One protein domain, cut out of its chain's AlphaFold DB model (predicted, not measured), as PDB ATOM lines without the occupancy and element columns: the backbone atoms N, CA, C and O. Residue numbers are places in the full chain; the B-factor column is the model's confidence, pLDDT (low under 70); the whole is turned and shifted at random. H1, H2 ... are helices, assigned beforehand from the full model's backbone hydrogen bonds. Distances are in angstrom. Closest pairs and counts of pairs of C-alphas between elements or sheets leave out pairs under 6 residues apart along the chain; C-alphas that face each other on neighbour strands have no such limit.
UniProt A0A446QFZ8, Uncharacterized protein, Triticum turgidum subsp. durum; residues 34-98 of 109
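What this domain is: This is residues 34 to 98 of the 109 residues of an uncharacterized protein of Triticum turgidum subsp. durum (UniProt A0A446QFZ8). Four short helices, H1, H3, H4 and H5, make a small ring in which each touches the next, with H1 across from H4 and H3 across from H5. H2 covers one end of this ring, and the long link of residues 67 to 77 lies at the other end. The printed part has 65 residues with five named helices, H1 to H5 in chain order, and no named strand; its class is all helix. It is compact, with a radius of gyration of the C-alphas of 10.5 A and spans of 28 by 25 by 19 A.

How they stand to each other: H1, residues 35 to 45, touches residues 62 to 66 alone of H3, residues 55 to 66; the closest C-alphas, those of Pro 35 and Leu 66, are 6.5 A apart. H2, residues 47 to 52, touches the hub H4, residues 78 to 87, at a steep tilt of 64 degrees; the closest C-alphas, those of Thr 49 and Val 87, are 5.7 A apart. H3 touches H4 with residues 57 to 58 alone, about perpendicular at 86 degrees; C-alphas 57 and 80 are closest, at 5.0 A. H4 and H5, residues 90 to 98, form a helical hairpin at a shallow tilt of 20 degrees; the closest C-alphas, those of Ala 85 and Val 93, are 7.0 A apart. H5 touches H1 at a steep tilt of 47 degrees, opposite ways; the closest C-alphas, those of Gly 45 and Pro 91, are 4.8 A apart. H1 and H4 are apart. The helix packing is mostly crossed. In H1, H2 and H3 every O i to N i+4 pair is within hydrogen-bond range; H4 has 5 of 6, and H5 has 2 of 5 beside 4 of 6 O i to N i+3 pairs.

Where its parts are: H1 begins at C-alpha 35, (8.470, -24.274, 3.992), and is 15.1 A long; H2 is 8.9 A. H3 is 16.4 A and H4 14.9 A. H5, 13.8 A long, ends at C-alpha 98, (5.386, -15.027, 16.307).

The domain as a whole: The C-alphas farthest apart, those of Gln 34 and Asp 79, are 29.3 A apart. The printed part has no cut. The link from H3 to H4 is long; the other links are tight. The pLDDT is under 70 at residues 34 to 36 and 70 to 75.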
ATOM      1  N   GLN A  34       7.222 -20.936   0.736       65.31
ATOM      2  CA  GLN A  34       7.508 -22.358   0.785       65.31
ATOM      3  C   GLN A  34       8.162 -22.690   2.135       65.31
ATOM      4  O   GLN A  34       8.937 -21.889   2.664       65.31
ATOM      5  N   PRO A  35       7.882 -23.869   2.716       60.72
ATOM      6  CA  PRO A  35       8.470 -24.274   3.992       60.72
ATOM      7  C   PRO A  35      10.005 -24.224   4.002       60.72
ATOM      8  O   PRO A  35      10.597 -23.918   5.032       60.72
ATOM      9  N   GLN A  36      10.649 -24.468   2.856       64.25
ATOM     10  CA  GLN A  36      12.110 -24.458   2.722       64.25
ATOM     11  C   GLN A  36      12.716 -23.056   2.887       64.25
ATOM     12  O   GLN A  36      13.730 -22.909   3.568       64.25
ATOM     13  N   ASP A  37      12.052 -22.018   2.370       70.75
ATOM     14  CA  ASP A  37      12.473 -20.624   2.571       70.75
ATOM     15  C   ASP A  37      12.361 -20.216   4.042       70.75
ATOM     16  O   ASP A  37      13.146 -19.411   4.546       70.75
ATOM     17  N   LEU A  38      11.393 -20.798   4.756       70.94
ATOM     18  CA  LEU A  38      11.195 -20.547   6.177       70.94
ATOM     19  C   LEU A  38      12.292 -21.210   7.019       70.94
ATOM     20  O   LEU A  38      12.852 -20.542   7.883       70.94
ATOM     21  N   VAL A  39      12.656 -22.469   6.730       71.81
ATOM     22  CA  VAL A  39      13.812 -23.142   7.362       71.81
ATOM     23  C   VAL A  39      15.090 -22.341   7.120       71.81
ATOM     24  O   VAL A  39      15.816 -22.051   8.068       71.81
ATOM     25  N   GLY A  40      15.343 -21.941   5.869       76.56
ATOM     26  CA  GLY A  40      16.526 -21.160   5.505       76.56
ATOM     27  C   GLY A  40      16.574 -19.816   6.230       76.56
ATOM     28  O   GLY A  40      17.611 -19.442   6.778       76.56
ATOM     29  N   ARG A  41      15.437 -19.114   6.322       76.06
ATOM     30  CA  ARG A  41      15.330 -17.846   7.056       76.06
ATOM     31  C   ARG A  41      15.538 -18.025   8.561       76.06
ATOM     32  O   ARG A  41      16.180 -17.174   9.167       76.06
ATOM     33  N   VAL A  42      15.037 -19.107   9.157       81.50
ATOM     34  CA  VAL A  42      15.262 -19.418  10.578       81.50
ATOM     35  C   VAL A  42      16.733 -19.726  10.823       81.50
ATOM     36  O   VAL A  42      17.334 -19.118  11.698       81.50
ATOM     37  N   HIS A  43      17.346 -20.595  10.021       79.25
ATOM     38  CA  HIS A  43      18.764 -20.914  10.173       79.25
ATOM     39  C   HIS A  43      19.663 -19.697   9.964       79.25
ATOM     40  O   HIS A  43      20.631 -19.539  10.692       79.25
ATOM     41  N   THR A  44      19.338 -18.825   9.009       81.25
ATOM     42  CA  THR A  44      20.149 -17.632   8.724       81.25
ATOM     43  C   THR A  44      19.923 -16.523   9.754       81.25
ATOM     44  O   THR A  44      20.856 -15.813  10.107       81.25
ATOM     45  N   GLY A  45      18.686 -16.360  10.234       81.25
ATOM     46  CA  GLY A  45      18.299 -15.282  11.147       81.25
ATOM     47  C   GLY A  45      18.385 -15.622  12.636       81.25
ATOM     48  O   GLY A  45      18.349 -14.709  13.452       81.25
ATOM     49  N   CYS A  46      18.475 -16.903  12.993       86.81
ATOM     50  CA  CYS A  46      18.552 -17.393  14.372       86.81
ATOM     51  C   CYS A  46      19.787 -18.267  14.624       86.81
ATOM     52  O   CYS A  46      19.793 -19.033  15.587       86.81
ATOM     53  N   ALA A  47      20.807 -18.226  13.762       86.44
ATOM     54  CA  ALA A  47      21.966 -19.114  13.867       86.44
ATOM     55  C   ALA A  47      22.611 -19.045  15.255       86.44
ATOM     56  O   ALA A  47      22.905 -20.077  15.856       86.44
ATOM     57  N   ASN A  48      22.817 -17.836  15.782       86.38
ATOM     58  CA  ASN A  48      23.447 -17.668  17.084       86.38
ATOM     59  C   ASN A  48      22.530 -18.175  18.206       86.38
ATOM     60  O   ASN A  48      22.952 -18.932  19.074       86.38
ATOM     61  N   THR A  49      21.245 -17.834  18.139       86.44
ATOM     62  CA  THR A  49      20.222 -18.264  19.097       86.44
ATOM     63  C   THR A  49      20.123 -19.782  19.174       86.44
ATOM     64  O   THR A  49      20.163 -20.329  20.271       86.44
ATOM     65  N   LEU A  50      20.065 -20.465  18.029       87.81
ATOM     66  CA  LEU A  50      19.973 -21.925  17.948       87.81
ATOM     67  C   LEU A  50      21.220 -22.638  18.492       87.81
ATOM     68  O   LEU A  50      21.100 -23.761  18.969       87.81
ATOM     69  N   ASN A  51      22.391 -21.997  18.436       87.56
ATOM     70  CA  ASN A  51      23.643 -22.558  18.954       87.56
ATOM     71  C   ASN A  51      23.849 -22.316  20.459       87.56
ATOM     72  O   ASN A  51      24.593 -23.055  21.097       87.56
ATOM     73  N   VAL A  52      23.231 -21.275  21.026       89.06
ATOM     74  CA  VAL A  52      23.426 -20.880  22.433       89.06
ATOM     75  C   VAL A  52      22.407 -21.537  23.368       89.06
ATOM     76  O   VAL A  52      22.722 -21.831  24.521       89.06
ATOM     77  N   VAL A  53      21.175 -21.758  22.908       89.38
ATOM     78  CA  VAL A  53      20.128 -22.370  23.739       89.38
ATOM     79  C   VAL A  53      20.254 -23.898  23.788       89.38
ATOM     80  O   VAL A  53      20.824 -24.503  22.881       89.38
ATOM     81  N   PRO A  54      19.676 -24.563  24.807       91.38
ATOM     82  CA  PRO A  54      19.580 -26.018  24.823       91.38
ATOM     83  C   PRO A  54      18.897 -26.551  23.562       91.38
ATOM     84  O   PRO A  54      17.904 -25.978  23.102       91.38
ATOM     85  N   TRP A  55      19.392 -27.679  23.052       88.94
ATOM     86  CA  TRP A  55      18.907 -28.276  21.807       88.94
ATOM     87  C   TRP A  55      17.391 -28.526  21.812       88.94
ATOM     88  O   TRP A  55      16.726 -28.214  20.828       88.94
ATOM     89  N   ASP A  56      16.818 -28.960  22.940       89.25
ATOM     90  CA  ASP A  56      15.366 -29.160  23.074       89.25
ATOM     91  C   ASP A  56      14.563 -27.871  22.821       89.25
ATOM     92  O   ASP A  56      13.485 -27.902  22.227       89.25
ATOM     93  N   CYS A  57      15.091 -26.715  23.238       89.31
ATOM     94  CA  CYS A  57      14.450 -25.423  23.002       89.31
ATOM     95  C   CYS A  57      14.586 -24.975  21.545       89.31
ATOM     96  O   CYS A  57      13.633 -24.436  20.978       89.31
ATOM     97  N   ALA A  58      15.748 -25.216  20.934       89.19
ATOM     98  CA  ALA A  58      15.973 -24.957  19.515       89.19
ATOM     99  C   ALA A  58      15.028 -25.801  18.637       89.19
ATOM    100  O   ALA A  58      14.385 -25.275  17.728       89.19
ATOM    101  N   ASP A  59      14.882 -27.088  18.952       88.25
ATOM    102  CA  ASP A  59      14.010 -28.018  18.236       88.25
ATOM    103  C   ASP A  59      12.521 -27.637  18.364       88.25
ATOM    104  O   ASP A  59      11.813 -27.573  17.353       88.25
ATOM    105  N   GLN A  60      12.051 -27.284  19.567       89.12
ATOM    106  CA  GLN A  60      10.681 -26.787  19.762       89.12
ATOM    107  C   GLN A  60      10.401 -25.525  18.941       89.12
ATOM    108  O   GLN A  60       9.351 -25.418  18.304       89.12
ATOM    109  N   PHE A  61      11.342 -24.581  18.928       87.19
ATOM    110  CA  PHE A  61      11.227 -23.336  18.176       87.19
ATOM    111  C   PHE A  61      11.147 -23.572  16.665       87.19
ATOM    112  O   PHE A  61      10.243 -23.051  16.004       87.19
ATOM    113  N   ILE A  62      12.032 -24.413  16.121       86.19
ATOM    114  CA  ILE A  62      12.021 -24.776  14.699       86.19
ATOM    115  C   ILE A  62      10.691 -25.448  14.340       86.19
ATOM    116  O   ILE A  62      10.029 -25.029  13.387       86.19
ATOM    117  N   ARG A  63      10.237 -26.438  15.122       85.69
ATOM    118  CA  ARG A  63       8.954 -27.113  14.865       85.69
ATOM    119  C   ARG A  63       7.769 -26.158  14.933       85.69
ATOM    120  O   ARG A  63       6.869 -26.282  14.099       85.69
ATOM    121  N   ALA A  64       7.757 -25.223  15.884       85.19
ATOM    122  CA  ALA A  64       6.691 -24.234  16.017       85.19
ATOM    123  C   ALA A  64       6.600 -23.341  14.771       85.19
ATOM    124  O   ALA A  64       5.520 -23.207  14.192       85.19
ATOM    125  N   ILE A  65       7.737 -22.828  14.290       83.19
ATOM    126  CA  ILE A  65       7.781 -21.995  13.082       83.19
ATOM    127  C   ILE A  65       7.357 -22.782  11.837       83.19
ATOM    128  O   ILE A  65       6.525 -22.302  11.065       83.19
ATOM    129  N   LEU A  66       7.888 -23.991  11.641       81.31
ATOM    130  CA  LEU A  66       7.586 -24.803  10.455       81.31
ATOM    131  C   LEU A  66       6.140 -25.281  10.420       81.31
ATOM    132  O   LEU A  66       5.521 -25.307   9.357       81.31
ATOM    133  N   SER A  67       5.576 -25.582  11.585       79.81
ATOM    134  CA  SER A  67       4.165 -25.945  11.719       79.81
ATOM    135  C   SER A  67       3.233 -24.728  11.644       79.81
ATOM    136  O   SER A  67       2.027 -24.887  11.825       79.81
ATOM    137  N   ARG A  68       3.776 -23.516  11.424       74.12
ATOM    138  CA  ARG A  68       3.077 -22.220  11.510       74.12
ATOM    139  C   ARG A  68       2.240 -22.076  12.781       74.12
ATOM    140  O   ARG A  68       1.205 -21.411  12.771       74.12
ATOM    141  N   ARG A  69       2.676 -22.706  13.871       72.44
ATOM    142  CA  ARG A  69       2.002 -22.571  15.156       72.44
ATOM    143  C   ARG A  69       2.399 -21.250  15.765       72.44
ATOM    144  O   ARG A  69       3.577 -20.919  15.859       72.44
ATOM    145  N   THR A  70       1.389 -20.499  16.143       68.69
ATOM    146  CA  THR A  70       1.535 -19.249  16.869       68.69
ATOM    147  C   THR A  70       1.614 -19.525  18.363       68.69
ATOM    148  O   THR A  70       1.302 -20.628  18.822       68.69
ATOM    149  N   ALA A  71       1.973 -18.491  19.121       64.06
ATOM    150  CA  ALA A  71       1.919 -18.512  20.580       64.06
ATOM    151  C   ALA A  71       0.565 -19.017  21.135       64.06
ATOM    152  O   ALA A  71       0.531 -19.606  22.211       64.06
ATOM    153  N   ASP A  72      -0.524 -18.851  20.377       65.12
ATOM    154  CA  ASP A  72      -1.882 -19.222  20.785       65.12
ATOM    155  C   ASP A  72      -2.248 -20.688  20.504       65.12
ATOM    156  O   ASP A  72      -3.245 -21.173  21.033       65.12
ATOM    157  N   THR A  73      -1.504 -21.394  19.638       65.56
ATOM    158  CA  THR A  73      -1.969 -22.680  19.089       65.56
ATOM    159  C   THR A  73      -1.257 -23.909  19.645       65.56
ATOM    160  O   THR A  73      -1.973 -24.843  19.974       65.56
ATOM    161  N   ILE A  74       0.076 -23.940  19.825       58.78
ATOM    162  CA  ILE A  74       0.793 -24.924  20.683       58.78
ATOM    163  C   ILE A  74       2.141 -24.300  21.094       58.78
ATOM    164  O   ILE A  74       2.939 -24.005  20.199       58.78
ATOM    165  N   PRO A  75       2.433 -24.114  22.395       66.94
ATOM    166  CA  PRO A  75       3.528 -23.255  22.817       66.94
ATOM    167  C   PRO A  75       4.853 -24.016  22.881       66.94
ATOM    168  O   PRO A  75       4.956 -25.084  23.489       66.94
ATOM    169  N   VAL A  76       5.895 -23.411  22.309       82.38
ATOM    170  CA  VAL A  76       7.249 -23.563  22.859       82.38
ATOM    171  C   VAL A  76       7.133 -23.299  24.361       82.38
ATOM    172  O   VAL A  76       6.470 -22.338  24.758       82.38
ATOM    173  N   THR A  77       7.700 -24.163  25.203       86.81
ATOM    174  CA  THR A  77       7.526 -24.012  26.655       86.81
ATOM    175  C   THR A  77       7.978 -22.626  27.116       86.81
ATOM    176  O   THR A  77       8.897 -22.037  26.541       86.81
ATOM    177  N   TYR A  78       7.346 -22.099  28.169       84.31
ATOM    178  CA  TYR A  78       7.665 -20.767  28.693       84.31
ATOM    179  C   TYR A  78       9.167 -20.603  28.980       84.31
ATOM    180  O   TYR A  78       9.771 -19.614  28.566       84.31
ATOM    181  N   ASP A  79       9.792 -21.615  29.590       86.25
ATOM    182  CA  ASP A  79      11.227 -21.611  29.887       86.25
ATOM    183  C   ASP A  79      12.088 -21.566  28.616       86.25
ATOM    184  O   ASP A  79      13.088 -20.846  28.560       86.25
ATOM    185  N   CYS A  80      11.698 -22.292  27.561       88.50
ATOM    186  CA  CYS A  80      12.397 -22.236  26.279       88.50
ATOM    187  C   CYS A  80      12.206 -20.887  25.582       88.50
ATOM    188  O   CYS A  80      13.185 -20.319  25.100       88.50
ATOM    189  N   CYS A  81      10.991 -20.331  25.579       87.19
ATOM    190  CA  CYS A  81      10.728 -18.986  25.062       87.19
ATOM    191  C   CYS A  81      11.581 -17.932  25.766       87.19
ATOM    192  O   CYS A  81      12.119 -17.035  25.116       87.19
ATOM    193  N   ALA A  82      11.742 -18.053  27.082       86.94
ATOM    194  CA  ALA A  82      12.556 -17.128  27.839       86.94
ATOM    195  C   ALA A  82      14.043 -17.252  27.472       86.94
ATOM    196  O   ALA A  82      14.657 -16.246  27.128       86.94
ATOM    197  N   LYS A  83      14.596 -18.472  27.416       88.19
ATOM    198  CA  LYS A  83      15.988 -18.710  26.982       88.19
ATOM    199  C   LYS A  83      16.264 -18.181  25.573       88.19
ATOM    200  O   LYS A  83      17.264 -17.498  25.368       88.19
ATOM    201  N   LEU A  84      15.359 -18.436  24.628       88.19
ATOM    202  CA  LEU A  84      15.440 -17.918  23.258       88.19
ATOM    203  C   LEU A  84      15.405 -16.381  23.232       88.19
ATOM    204  O   LEU A  84      16.199 -15.749  22.538       88.19
ATOM    205  N   ALA A  85      14.527 -15.762  24.029       85.69
ATOM    206  CA  ALA A  85      14.400 -14.307  24.103       85.69
ATOM    207  C   ALA A  85      15.631 -13.629  24.728       85.69
ATOM    208  O   ALA A  85      15.922 -12.472  24.415       85.69
ATOM    209  N   CYS A  86      16.374 -14.339  25.581       87.12
ATOM    210  CA  CYS A  86      17.565 -13.807  26.234       87.12
ATOM    211  C   CYS A  86      18.772 -13.657  25.302       87.12
ATOM    212  O   CYS A  86      19.631 -12.825  25.588       87.12
ATOM    213  N   VAL A  87      18.828 -14.374  24.172       87.69
ATOM    214  CA  VAL A  87      19.955 -14.269  23.223       87.69
ATOM    215  C   VAL A  87      19.939 -12.944  22.443       87.69
ATOM    216  O   VAL A  87      20.992 -12.449  22.045       87.69
ATOM    217  N   ARG A  88      18.763 -12.320  22.274       80.44
ATOM    218  CA  ARG A  88      18.581 -10.990  21.648       80.44
ATOM    219  C   ARG A  88      19.186 -10.843  20.244       80.44
ATOM    220  O   ARG A  88      19.564  -9.744  19.837       80.44
ATOM    221  N   GLU A  89      19.242 -11.921  19.473       83.38
ATOM    222  CA  GLU A  89      19.643 -11.864  18.069       83.38
ATOM    223  C   GLU A  89      18.554 -11.153  17.256       83.38
ATOM    224  O   GLU A  89      17.460 -11.683  17.084       83.38
ATOM    225  N   GLY A  90      18.842  -9.939  16.777       79.56
ATOM    226  CA  GLY A  90      17.880  -9.065  16.089       79.56
ATOM    227  C   GLY A  90      16.973  -9.773  15.072       79.56
ATOM    228  O   GLY A  90      15.756  -9.754  15.262       79.56
ATOM    229  N   PRO A  91      17.522 -10.447  14.040       79.62
ATOM    230  CA  PRO A  91      16.708 -11.149  13.046       79.62
ATOM    231  C   PRO A  91      15.893 -12.317  13.626       79.62
ATOM    232  O   PRO A  91      14.843 -12.663  13.083       79.62
ATOM    233  N   CYS A  92      16.323 -12.886  14.753       85.19
ATOM    234  CA  CYS A  92      15.598 -13.945  15.436       85.19
ATOM    235  C   CYS A  92      14.444 -13.421  16.293       85.19
ATOM    236  O   CYS A  92      13.418 -14.088  16.406       85.19
ATOM    237  N   VAL A  93      14.565 -12.218  16.866       83.38
ATOM    238  CA  VAL A  93      13.528 -11.622  17.729       83.38
ATOM    239  C   VAL A  93      12.186 -11.515  16.999       83.38
ATOM    240  O   VAL A  93      11.145 -11.805  17.589       83.38
ATOM    241  N   ASP A  94      12.189 -11.158  15.714       83.00
ATOM    242  CA  ASP A  94      10.957 -11.030  14.925       83.00
ATOM    243  C   ASP A  94      10.281 -12.375  14.640       83.00
ATOM    244  O   ASP A  94       9.052 -12.457  14.571       83.00
ATOM    245  N   LEU A  95      11.070 -13.441  14.484       83.75
ATOM    246  CA  LEU A  95      10.559 -14.805  14.347       83.75
ATOM    247  C   LEU A  95      10.053 -15.328  15.692       83.75
ATOM    248  O   LEU A  95       8.967 -15.901  15.768       83.75
ATOM    249  N   LEU A  96      10.799 -15.058  16.761       85.00
ATOM    250  CA  LEU A  96      10.468 -15.457  18.119       85.00
ATOM    251  C   LEU A  96       9.149 -14.851  18.593       85.00
ATOM    252  O   LEU A  96       8.316 -15.566  19.139       85.00
ATOM    253  N   ARG A  97       8.894 -13.574  18.294       83.50
ATOM    254  CA  ARG A  97       7.629 -12.896  18.629       83.50
ATOM    255  C   ARG A  97       6.384 -13.526  18.000       83.50
ATOM    256  O   ARG A  97       5.284 -13.259  18.467       83.50
ATOM    257  N   ARG A  98       6.524 -14.337  16.944       81.44
ATOM    258  CA  ARG A  98       5.386 -15.027  16.307       81.44
ATOM    259  C   ARG A  98       4.974 -16.294  17.052       81.44
ATOM    260  O   ARG A  98       3.826 -16.717  16.938       81.44
TER     261      ARG A  98